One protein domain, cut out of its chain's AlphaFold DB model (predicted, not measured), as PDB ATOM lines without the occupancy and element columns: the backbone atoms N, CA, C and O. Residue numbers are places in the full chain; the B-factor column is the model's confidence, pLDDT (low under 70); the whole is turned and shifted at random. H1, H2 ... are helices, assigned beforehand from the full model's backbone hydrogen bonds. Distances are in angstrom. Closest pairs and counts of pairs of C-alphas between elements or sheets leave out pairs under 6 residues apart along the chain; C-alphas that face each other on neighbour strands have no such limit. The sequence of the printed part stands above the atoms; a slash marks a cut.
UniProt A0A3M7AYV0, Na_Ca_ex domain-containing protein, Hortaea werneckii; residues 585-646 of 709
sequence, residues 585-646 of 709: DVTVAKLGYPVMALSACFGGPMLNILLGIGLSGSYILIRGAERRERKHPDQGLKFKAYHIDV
ATOM      1  N   ASP A 585     -32.153 -29.458  53.122       92.31
ATOM      2  CA  ASP A 585     -33.506 -29.259  53.654       92.31
ATOM      3  C   ASP A 585     -34.120 -30.556  54.191       92.31
ATOM      4  O   ASP A 585     -34.734 -30.559  55.261       92.31
ATOM      5  N   VAL A 586     -33.899 -31.695  53.522       90.69
ATOM      6  CA  VAL A 586     -34.311 -33.011  54.045       90.69
ATOM      7  C   VAL A 586     -33.577 -33.350  55.346       90.69
ATOM      8  O   VAL A 586     -34.158 -33.998  56.220       90.69
ATOM      9  N   THR A 587     -32.330 -32.909  55.516       92.19
ATOM     10  CA  THR A 587     -31.558 -33.123  56.750       92.19
ATOM     11  C   THR A 587     -32.054 -32.209  57.874       92.19
ATOM     12  O   THR A 587     -32.387 -32.703  58.951       92.19
ATOM     13  N   VAL A 588     -32.238 -30.911  57.614       92.12
ATOM     14  CA  VAL A 588     -32.803 -29.933  58.568       92.12
ATOM     15  C   VAL A 588     -34.221 -30.328  59.010       92.12
ATOM     16  O   VAL A 588     -34.554 -30.257  60.196       92.12
ATOM     17  N   ALA A 589     -35.053 -30.835  58.093       91.00
ATOM     18  CA  ALA A 589     -36.378 -31.358  58.420       91.00
ATOM     19  C   ALA A 589     -36.324 -32.632  59.287       91.00
ATOM     20  O   ALA A 589     -37.130 -32.771  60.208       91.00
ATOM     21  N   LYS A 590     -35.370 -33.547  59.039       89.69
ATOM     22  CA  LYS A 590     -35.145 -34.748  59.874       89.69
ATOM     23  C   LYS A 590     -34.646 -34.411  61.281       89.69
ATOM     24  O   LYS A 590     -35.018 -35.112  62.216       89.69
ATOM     25  N   LEU A 591     -33.869 -33.337  61.433       92.56
ATOM     26  CA  LEU A 591     -33.408 -32.813  62.728       92.56
ATOM     27  C   LEU A 591     -34.517 -32.117  63.543       92.56
ATOM     28  O   LEU A 591     -34.272 -31.680  64.661       92.56
ATOM     29  N   GLY A 592     -35.748 -32.040  63.021       89.38
ATOM     30  CA  GLY A 592     -36.901 -31.491  63.740       89.38
ATOM     31  C   GLY A 592     -37.224 -30.030  63.424       89.38
ATOM     32  O   GLY A 592     -38.111 -29.467  64.063       89.38
ATOM     33  N   TYR A 593     -36.590 -29.431  62.407       91.50
ATOM     34  CA  TYR A 593     -36.788 -28.027  62.018       91.50
ATOM     35  C   TYR A 593     -37.510 -27.856  60.657       91.50
ATOM     36  O   TYR A 593     -37.029 -27.124  59.788       91.50
ATOM     37  N   PRO A 594     -38.686 -28.478  60.417       87.06
ATOM     38  CA  PRO A 594     -39.325 -28.482  59.097       87.06
ATOM     39  C   PRO A 594     -39.772 -27.090  58.627       87.06
ATOM     40  O   PRO A 594     -39.822 -26.849  57.427       87.06
ATOM     41  N   VAL A 595     -40.065 -26.156  59.540       88.12
ATOM     42  CA  VAL A 595     -40.406 -24.766  59.177       88.12
ATOM     43  C   VAL A 595     -39.190 -24.036  58.596       88.12
ATOM     44  O   VAL A 595     -39.341 -23.250  57.663       88.12
ATOM     45  N   MET A 596     -37.982 -24.332  59.095       89.94
ATOM     46  CA  MET A 596     -36.733 -23.767  58.577       89.94
ATOM     47  C   MET A 596     -36.456 -24.301  57.168       89.94
ATOM     48  O   MET A 596     -36.274 -23.504  56.253       89.94
ATOM     49  N   ALA A 597     -36.540 -25.623  56.985       89.88
ATOM     50  CA  ALA A 597     -36.386 -26.275  55.684       89.88
ATOM     51  C   ALA A 597     -37.416 -25.776  54.648       89.88
ATOM     52  O   ALA A 597     -37.064 -25.444  53.525       89.88
ATOM     53  N   LEU A 598     -38.693 -25.625  55.025       87.56
ATOM     54  CA  LEU A 598     -39.705 -25.040  54.133       87.56
ATOM     55  C   LEU A 598     -39.389 -23.584  53.761       87.56
ATOM     56  O   LEU A 598     -39.590 -23.183  52.617       87.56
ATOM     57  N   SER A 599     -38.880 -22.793  54.708       88.94
ATOM     58  CA  SER A 599     -38.509 -21.396  54.458       88.94
ATOM     59  C   SER A 599     -37.291 -21.278  53.534       88.94
ATOM     60  O   SER A 599     -37.256 -20.380  52.695       88.94
ATOM     61  N   ALA A 600     -36.323 -22.194  53.639       89.56
ATOM     62  CA  ALA A 600     -35.189 -22.289  52.724       89.56
ATOM     63  C   ALA A 600     -35.633 -22.727  51.316       89.56
ATOM     64  O   ALA A 600     -35.350 -22.022  50.347       89.56
ATOM     65  N   CYS A 601     -36.432 -23.795  51.219       88.44
ATOM     66  CA  CYS A 601     -36.964 -24.339  49.968       88.44
ATOM     67  C   CYS A 601     -37.753 -23.312  49.127       88.44
ATOM     68  O   CYS A 601     -37.673 -23.334  47.901       88.44
ATOM     69  N   PHE A 602     -38.472 -22.368  49.753       86.75
ATOM     70  CA  PHE A 602     -39.081 -21.234  49.036       86.75
ATOM     71  C   PHE A 602     -38.127 -20.039  48.860       86.75
ATOM     72  O   PHE A 602     -38.130 -19.392  47.811       86.75
ATOM     73  N   GLY A 603     -37.311 -19.729  49.871       89.06
ATOM     74  CA  GLY A 603     -36.431 -18.560  49.887       89.06
ATOM     75  C   GLY A 603     -35.290 -18.622  48.868       89.06
ATOM     76  O   GLY A 603     -35.019 -17.621  48.207       89.06
ATOM     77  N   GLY A 604     -34.660 -19.787  48.694       87.06
ATOM     78  CA  GLY A 604     -33.569 -20.002  47.735       87.06
ATOM     79  C   GLY A 604     -33.988 -19.706  46.290       87.06
ATOM     80  O   GLY A 604     -33.438 -18.785  45.680       87.06
ATOM     81  N   PRO A 605     -35.013 -20.390  45.743       87.69
ATOM     82  CA  PRO A 605     -35.549 -20.099  44.414       87.69
ATOM     83  C   PRO A 605     -36.022 -18.649  44.251       87.69
ATOM     84  O   PRO A 605     -35.753 -18.037  43.219       87.69
ATOM     85  N   MET A 606     -36.660 -18.059  45.270       88.94
ATOM     86  CA  MET A 606     -37.086 -16.655  45.228       88.94
ATOM     87  C   MET A 606     -35.895 -15.693  45.084       88.94
ATOM     88  O   MET A 606     -35.941 -14.793  44.244       88.94
ATOM     89  N   LEU A 607     -34.818 -15.890  45.852       88.94
ATOM     90  CA  LEU A 607     -33.593 -15.088  45.750       88.94
ATOM     91  C   LEU A 607     -32.869 -15.314  44.416       88.94
ATOM     92  O   LEU A 607     -32.412 -14.346  43.807       88.94
ATOM     93  N   ASN A 608     -32.828 -16.552  43.917       87.69
ATOM     94  CA  ASN A 608     -32.247 -16.880  42.611       87.69
ATOM     95  C   ASN A 608     -32.998 -16.190  41.457       87.69
ATOM     96  O   ASN A 608     -32.370 -15.722  40.508       87.69
ATOM     97  N   ILE A 609     -34.324 -16.050  41.551       88.38
ATOM     98  CA  ILE A 609     -35.124 -15.287  40.582       88.38
ATOM     99  C   ILE A 609     -34.865 -13.776  40.730       88.38
ATOM    100  O   ILE A 609     -34.535 -13.116  39.743       88.38
ATOM    101  N   LEU A 610     -34.966 -13.220  41.943       88.31
ATOM    102  CA  LEU A 610     -34.831 -11.772  42.169       88.31
ATOM    103  C   LEU A 610     -33.431 -11.239  41.838       88.31
ATOM    104  O   LEU A 610     -33.305 -10.210  41.176       88.31
ATOM    105  N   LEU A 611     -32.383 -11.928  42.290       89.00
ATOM    106  CA  LEU A 611     -30.998 -11.515  42.073       89.00
ATOM    107  C   LEU A 611     -30.486 -12.025  40.723       89.00
ATOM    108  O   LEU A 611     -29.996 -11.234  39.923       89.00
ATOM    109  N   GLY A 612     -30.640 -13.320  40.440       87.12
ATOM    110  CA  GLY A 612     -30.118 -13.942  39.222       87.12
ATOM    111  C   GLY A 612     -30.789 -13.416  37.955       87.12
ATOM    112  O   GLY A 612     -30.109 -12.868  37.088       87.12
ATOM    113  N   ILE A 613     -32.118 -13.525  37.848       87.44
ATOM    114  CA  ILE A 613     -32.855 -13.052  36.663       87.44
ATOM    115  C   ILE A 613     -33.007 -11.523  36.703       87.44
ATOM    116  O   ILE A 613     -32.723 -10.855  35.709       87.44
ATOM    117  N   GLY A 614     -33.389 -10.954  37.852       89.88
ATOM    118  CA  GLY A 614     -33.656  -9.516  37.987       89.88
ATOM    119  C   GLY A 614     -32.442  -8.615  37.724       89.88
ATOM    120  O   GLY A 614     -32.543  -7.674  36.929       89.88
ATOM    121  N   LEU A 615     -31.275  -8.900  38.319       89.25
ATOM    122  CA  LEU A 615     -30.072  -8.085  38.089       89.25
ATOM    123  C   LEU A 615     -29.483  -8.326  36.694       89.25
ATOM    124  O   LEU A 615     -29.084  -7.363  36.039       89.25
ATOM    125  N   SER A 616     -29.480  -9.570  36.199       85.88
ATOM    126  CA  SER A 616     -28.982  -9.881  34.847       85.88
ATOM    127  C   SER A 616     -29.832  -9.221  33.760       85.88
ATOM    128  O   SER A 616     -29.288  -8.597  32.850       85.88
ATOM    129  N   GLY A 617     -31.163  -9.283  33.880       86.31
ATOM    130  CA  GLY A 617     -32.087  -8.595  32.977       86.31
ATOM    131  C   GLY A 617     -31.901  -7.077  33.010       86.31
ATOM    132  O   GLY A 617     -31.792  -6.448  31.958       86.31
ATOM    133  N   SER A 618     -31.757  -6.494  34.206       87.88
ATOM    134  CA  SER A 618     -31.472  -5.061  34.378       87.88
ATOM    135  C   SER A 618     -30.149  -4.654  33.715       87.88
ATOM    136  O   SER A 618     -30.094  -3.669  32.981       87.88
ATOM    137  N   TYR A 619     -29.086  -5.439  33.910       87.06
ATOM    138  CA  TYR A 619     -27.770  -5.215  33.307       87.06
ATOM    139  C   TYR A 619     -27.807  -5.281  31.772       87.06
ATOM    140  O   TYR A 619     -27.237  -4.416  31.100       87.06
ATOM    141  N   ILE A 620     -28.509  -6.274  31.212       84.19
ATOM    142  CA  ILE A 620     -28.712  -6.423  29.764       84.19
ATOM    143  C   ILE A 620     -29.489  -5.224  29.208       84.19
ATOM    144  O   ILE A 620     -29.081  -4.655  28.196       84.19
ATOM    145  N   LEU A 621     -30.560  -4.795  29.882       84.00
ATOM    146  CA  LEU A 621     -31.400  -3.678  29.447       84.00
ATOM    147  C   LEU A 621     -30.637  -2.339  29.464       84.00
ATOM    148  O   LEU A 621     -30.696  -1.585  28.490       84.00
ATOM    149  N   ILE A 622     -29.859  -2.077  30.520       84.38
ATOM    150  CA  ILE A 622     -29.015  -0.877  30.650       84.38
ATOM    151  C   ILE A 622     -27.920  -0.858  29.572       84.38
ATOM    152  O   ILE A 622     -27.782   0.131  28.851       84.38
ATOM    153  N   ARG A 623     -27.172  -1.958  29.389       81.75
ATOM    154  CA  ARG A 623     -26.134  -2.029  28.340       81.75
ATOM    155  C   ARG A 623     -26.706  -2.047  26.923       81.75
ATOM    156  O   ARG A 623     -26.029  -1.597  25.998       81.75
ATOM    157  N   GLY A 624     -27.930  -2.536  26.738       78.00
ATOM    158  CA  GLY A 624     -28.671  -2.432  25.482       78.00
ATOM    159  C   GLY A 624     -28.997  -0.981  25.125       78.00
ATOM    160  O   GLY A 624     -28.788  -0.576  23.981       78.00
ATOM    161  N   ALA A 625     -29.429  -0.185  26.108       75.12
ATOM    162  CA  ALA A 625     -29.690   1.242  25.934       75.12
ATOM    163  C   ALA A 625     -28.404   2.036  25.635       75.12
ATOM    164  O   ALA A 625     -28.344   2.712  24.608       75.12
ATOM    165  N   GLU A 626     -27.344   1.877  26.439       77.94
ATOM    166  CA  GLU A 626     -26.057   2.575  26.240       77.94
ATOM    167  C   GLU A 626     -25.447   2.271  24.855       77.94
ATOM    168  O   GLU A 626     -24.967   3.160  24.149       77.94
ATOM    169  N   ARG A 627     -25.510   1.007  24.406       73.88
ATOM    170  CA  ARG A 627     -25.043   0.605  23.064       73.88
ATOM    171  C   ARG A 627     -25.868   1.199  21.920       73.88
ATOM    172  O   ARG A 627     -25.349   1.274  20.806       73.88
ATOM    173  N   ARG A 628     -27.128   1.575  22.160       66.94
ATOM    174  CA  ARG A 628     -27.999   2.211  21.161       66.94
ATOM    175  C   ARG A 628     -27.777   3.720  21.113       66.94
ATOM    176  O   ARG A 628     -27.622   4.256  20.022       66.94
ATOM    177  N   GLU A 629     -27.680   4.368  22.270       70.88
ATOM    178  CA  GLU A 629     -27.341   5.791  22.406       70.88
ATOM    179  C   GLU A 629     -25.994   6.106  21.732       70.88
ATOM    180  O   GLU A 629     -25.918   6.982  20.876       70.88
ATOM    181  N   ARG A 630     -24.959   5.284  21.972       68.88
ATOM    182  CA  ARG A 630     -23.650   5.382  21.287       68.88
ATOM    183  C   ARG A 630     -23.689   5.195  19.759       68.88
ATOM    184  O   ARG A 630     -22.677   5.448  19.113       68.88
ATOM    185  N   LYS A 631     -24.797   4.714  19.183       69.44
ATOM    186  CA  LYS A 631     -24.998   4.570  17.726       69.44
ATOM    187  C   LYS A 631     -25.939   5.622  17.132       69.44
ATOM    188  O   LYS A 631     -25.851   5.887  15.939       69.44
ATOM    189  N   HIS A 632     -26.829   6.191  17.941       70.00
ATOM    190  CA  HIS A 632     -27.856   7.147  17.528       70.00
ATOM    191  C   HIS A 632     -28.020   8.227  18.615       70.00
ATOM    192  O   HIS A 632     -29.013   8.197  19.346       70.00
ATOM    193  N   PRO A 633     -27.060   9.163  18.756       66.50
ATOM    194  CA  PRO A 633     -27.087  10.173  19.820       66.50
ATOM    195  C   PRO A 633     -28.322  11.085  19.742       66.50
ATOM    196  O   PRO A 633     -28.798  11.570  20.764       66.50
ATOM    197  N   ASP A 634     -28.894  11.255  18.548       62.84
ATOM    198  CA  ASP A 634     -30.084  12.078  18.292       62.84
ATOM    199  C   ASP A 634     -31.404  11.401  18.726       62.84
ATOM    200  O   ASP A 634     -32.476  12.004  18.661       62.84
ATOM    201  N   GLN A 635     -31.355  10.139  19.176       61.34
ATOM    202  CA  GLN A 635     -32.494   9.414  19.746       61.34
ATOM    203  C   GLN A 635     -32.192   9.007  21.193       61.34
ATOM    204  O   GLN A 635     -31.646   7.934  21.449       61.34
ATOM    205  N   GLY A 636     -32.604   9.857  22.140       60.69
ATOM    206  CA  GLY A 636     -32.395   9.644  23.575       60.69
ATOM    207  C   GLY A 636     -32.920   8.302  24.111       60.69
ATOM    208  O   GLY A 636     -33.787   7.666  23.506       60.69
ATOM    209  N   LEU A 637     -32.379   7.896  25.266       59.62
ATOM    210  CA  LEU A 637     -32.517   6.590  25.933       59.62
ATOM    211  C   LEU A 637     -33.911   5.928  25.844       59.62
ATOM    212  O   LEU A 637     -34.751   6.045  26.736       59.62
ATOM    213  N   LYS A 638     -34.125   5.140  24.781       59.72
ATOM    214  CA  LYS A 638     -35.301   4.275  24.602       59.72
ATOM    215  C   LYS A 638     -34.965   2.823  24.930       59.72
ATOM    216  O   LYS A 638     -34.439   2.086  24.094       59.72
ATOM    217  N   PHE A 639     -35.331   2.403  26.138       64.12
ATOM    218  CA  PHE A 639     -35.350   0.998  26.539       64.12
ATOM    219  C   PHE A 639     -36.391   0.235  25.698       64.12
ATOM    220  O   PHE A 639     -37.593   0.423  25.877       64.12
ATOM    221  N   LYS A 640     -35.950  -0.613  24.757       60.91
ATOM    222  CA  LYS A 640     -36.842  -1.563  24.070       60.91
ATOM    223  C   LYS A 640     -36.987  -2.811  24.943       60.91
ATOM    224  O   LYS A 640     -35.984  -3.303  25.455       60.91
ATOM    225  N   ALA A 641     -38.204  -3.340  25.065       63.75
ATOM    226  CA  ALA A 641     -38.427  -4.652  25.664       63.75
ATOM    227  C   ALA A 641     -37.578  -5.718  24.948       63.75
ATOM    228  O   ALA A 641     -37.557  -5.791  23.715       63.75
ATOM    229  N   TYR A 642     -36.862  -6.525  25.729       66.62
ATOM    230  CA  TYR A 642     -36.120  -7.671  25.220       66.62
ATOM    231  C   TYR A 642     -37.102  -8.831  25.059       66.62
ATOM    232  O   TYR A 642     -37.645  -9.319  26.049       66.62
ATOM    233  N   HIS A 643     -37.369  -9.230  23.815       63.34
ATOM    234  CA  HIS A 643     -38.148 -10.434  23.550       63.34
ATOM    235  C   HIS A 643     -37.285 -11.643  23.917       63.34
ATOM    236  O   HIS A 643     -36.135 -11.739  23.489       63.34
ATOM    237  N   ILE A 644     -37.841 -12.513  24.754       69.50
ATOM    238  CA  ILE A 644     -37.263 -13.800  25.126       69.50
ATOM    239  C   ILE A 644     -38.090 -14.845  24.390       69.50
ATOM    240  O   ILE A 644     -39.310 -14.859  24.546       69.50
ATOM    241  N   ASP A 645     -37.440 -15.709  23.618       69.00
ATOM    242  CA  ASP A 645     -38.115 -16.814  22.945       69.00
ATOM    243  C   ASP A 645     -38.483 -17.878  23.992       69.00
ATOM    244  O   ASP A 645     -37.623 -18.566  24.547       69.00
ATOM    245  N   VAL A 646     -39.771 -17.952  24.337       71.88
ATOM    246  CA  VAL A 646     -40.287 -18.844  25.383       71.88
ATOM    247  C   VAL A 646     -40.749 -20.149  24.737       71.88
ATOM    248  O   VAL A 646     -41.741 -20.152  24.015       71.88
TER     249      VAL A 646
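What this domain is: This is residues 585 to 646 of the 709 residues of the protein "Na_Ca_ex domain-containing protein" of Hortaea werneckii (UniProt A0A3M7AYV0). One long helix, H2, makes a rod, with the short helix H1 folded back beside its first end in a small helical hairpin. At the far end, residues 630 to 646, with no named element, turn back and run off to one side of H2. The printed part has 62 residues with two named helices, H1 then H2, and no named strand; the class is all helix. The whole is extended, with a radius of gyration of the C-alphas of 19.9 A and spans of 63 by 20 by 12 A.

Where its parts are: H2, residues 594 to 629, runs 51.6 A from C-alpha 594 at (-39.325, -28.482, 59.097) to C-alpha 629 at (-27.341, 5.791, 22.406). H1 is residues 585 to 590.

How they stand to each other: H2 touches H1 with residues 594 to 601 alone; the closest C-alphas, of Asp 585 and Ala 597, are 4.6 A apart. This hairpin has a shallow tilt of 10 degrees, opposite ways. Every O i to N i+4 pair is within hydrogen-bond range in H1, and 31 of 32 in H2.

The domain as a whole: The C-alphas farthest apart, of Gly 592 and Asp 634, are 63.3 A apart. The printed part has no cut, and the link from H1 to H2 is tight. Residues 602 to 616 of H2 and residues 630 to 635 stand free. pLDDT is under 70 at residues 628, 630 to 631 and 633 to 645.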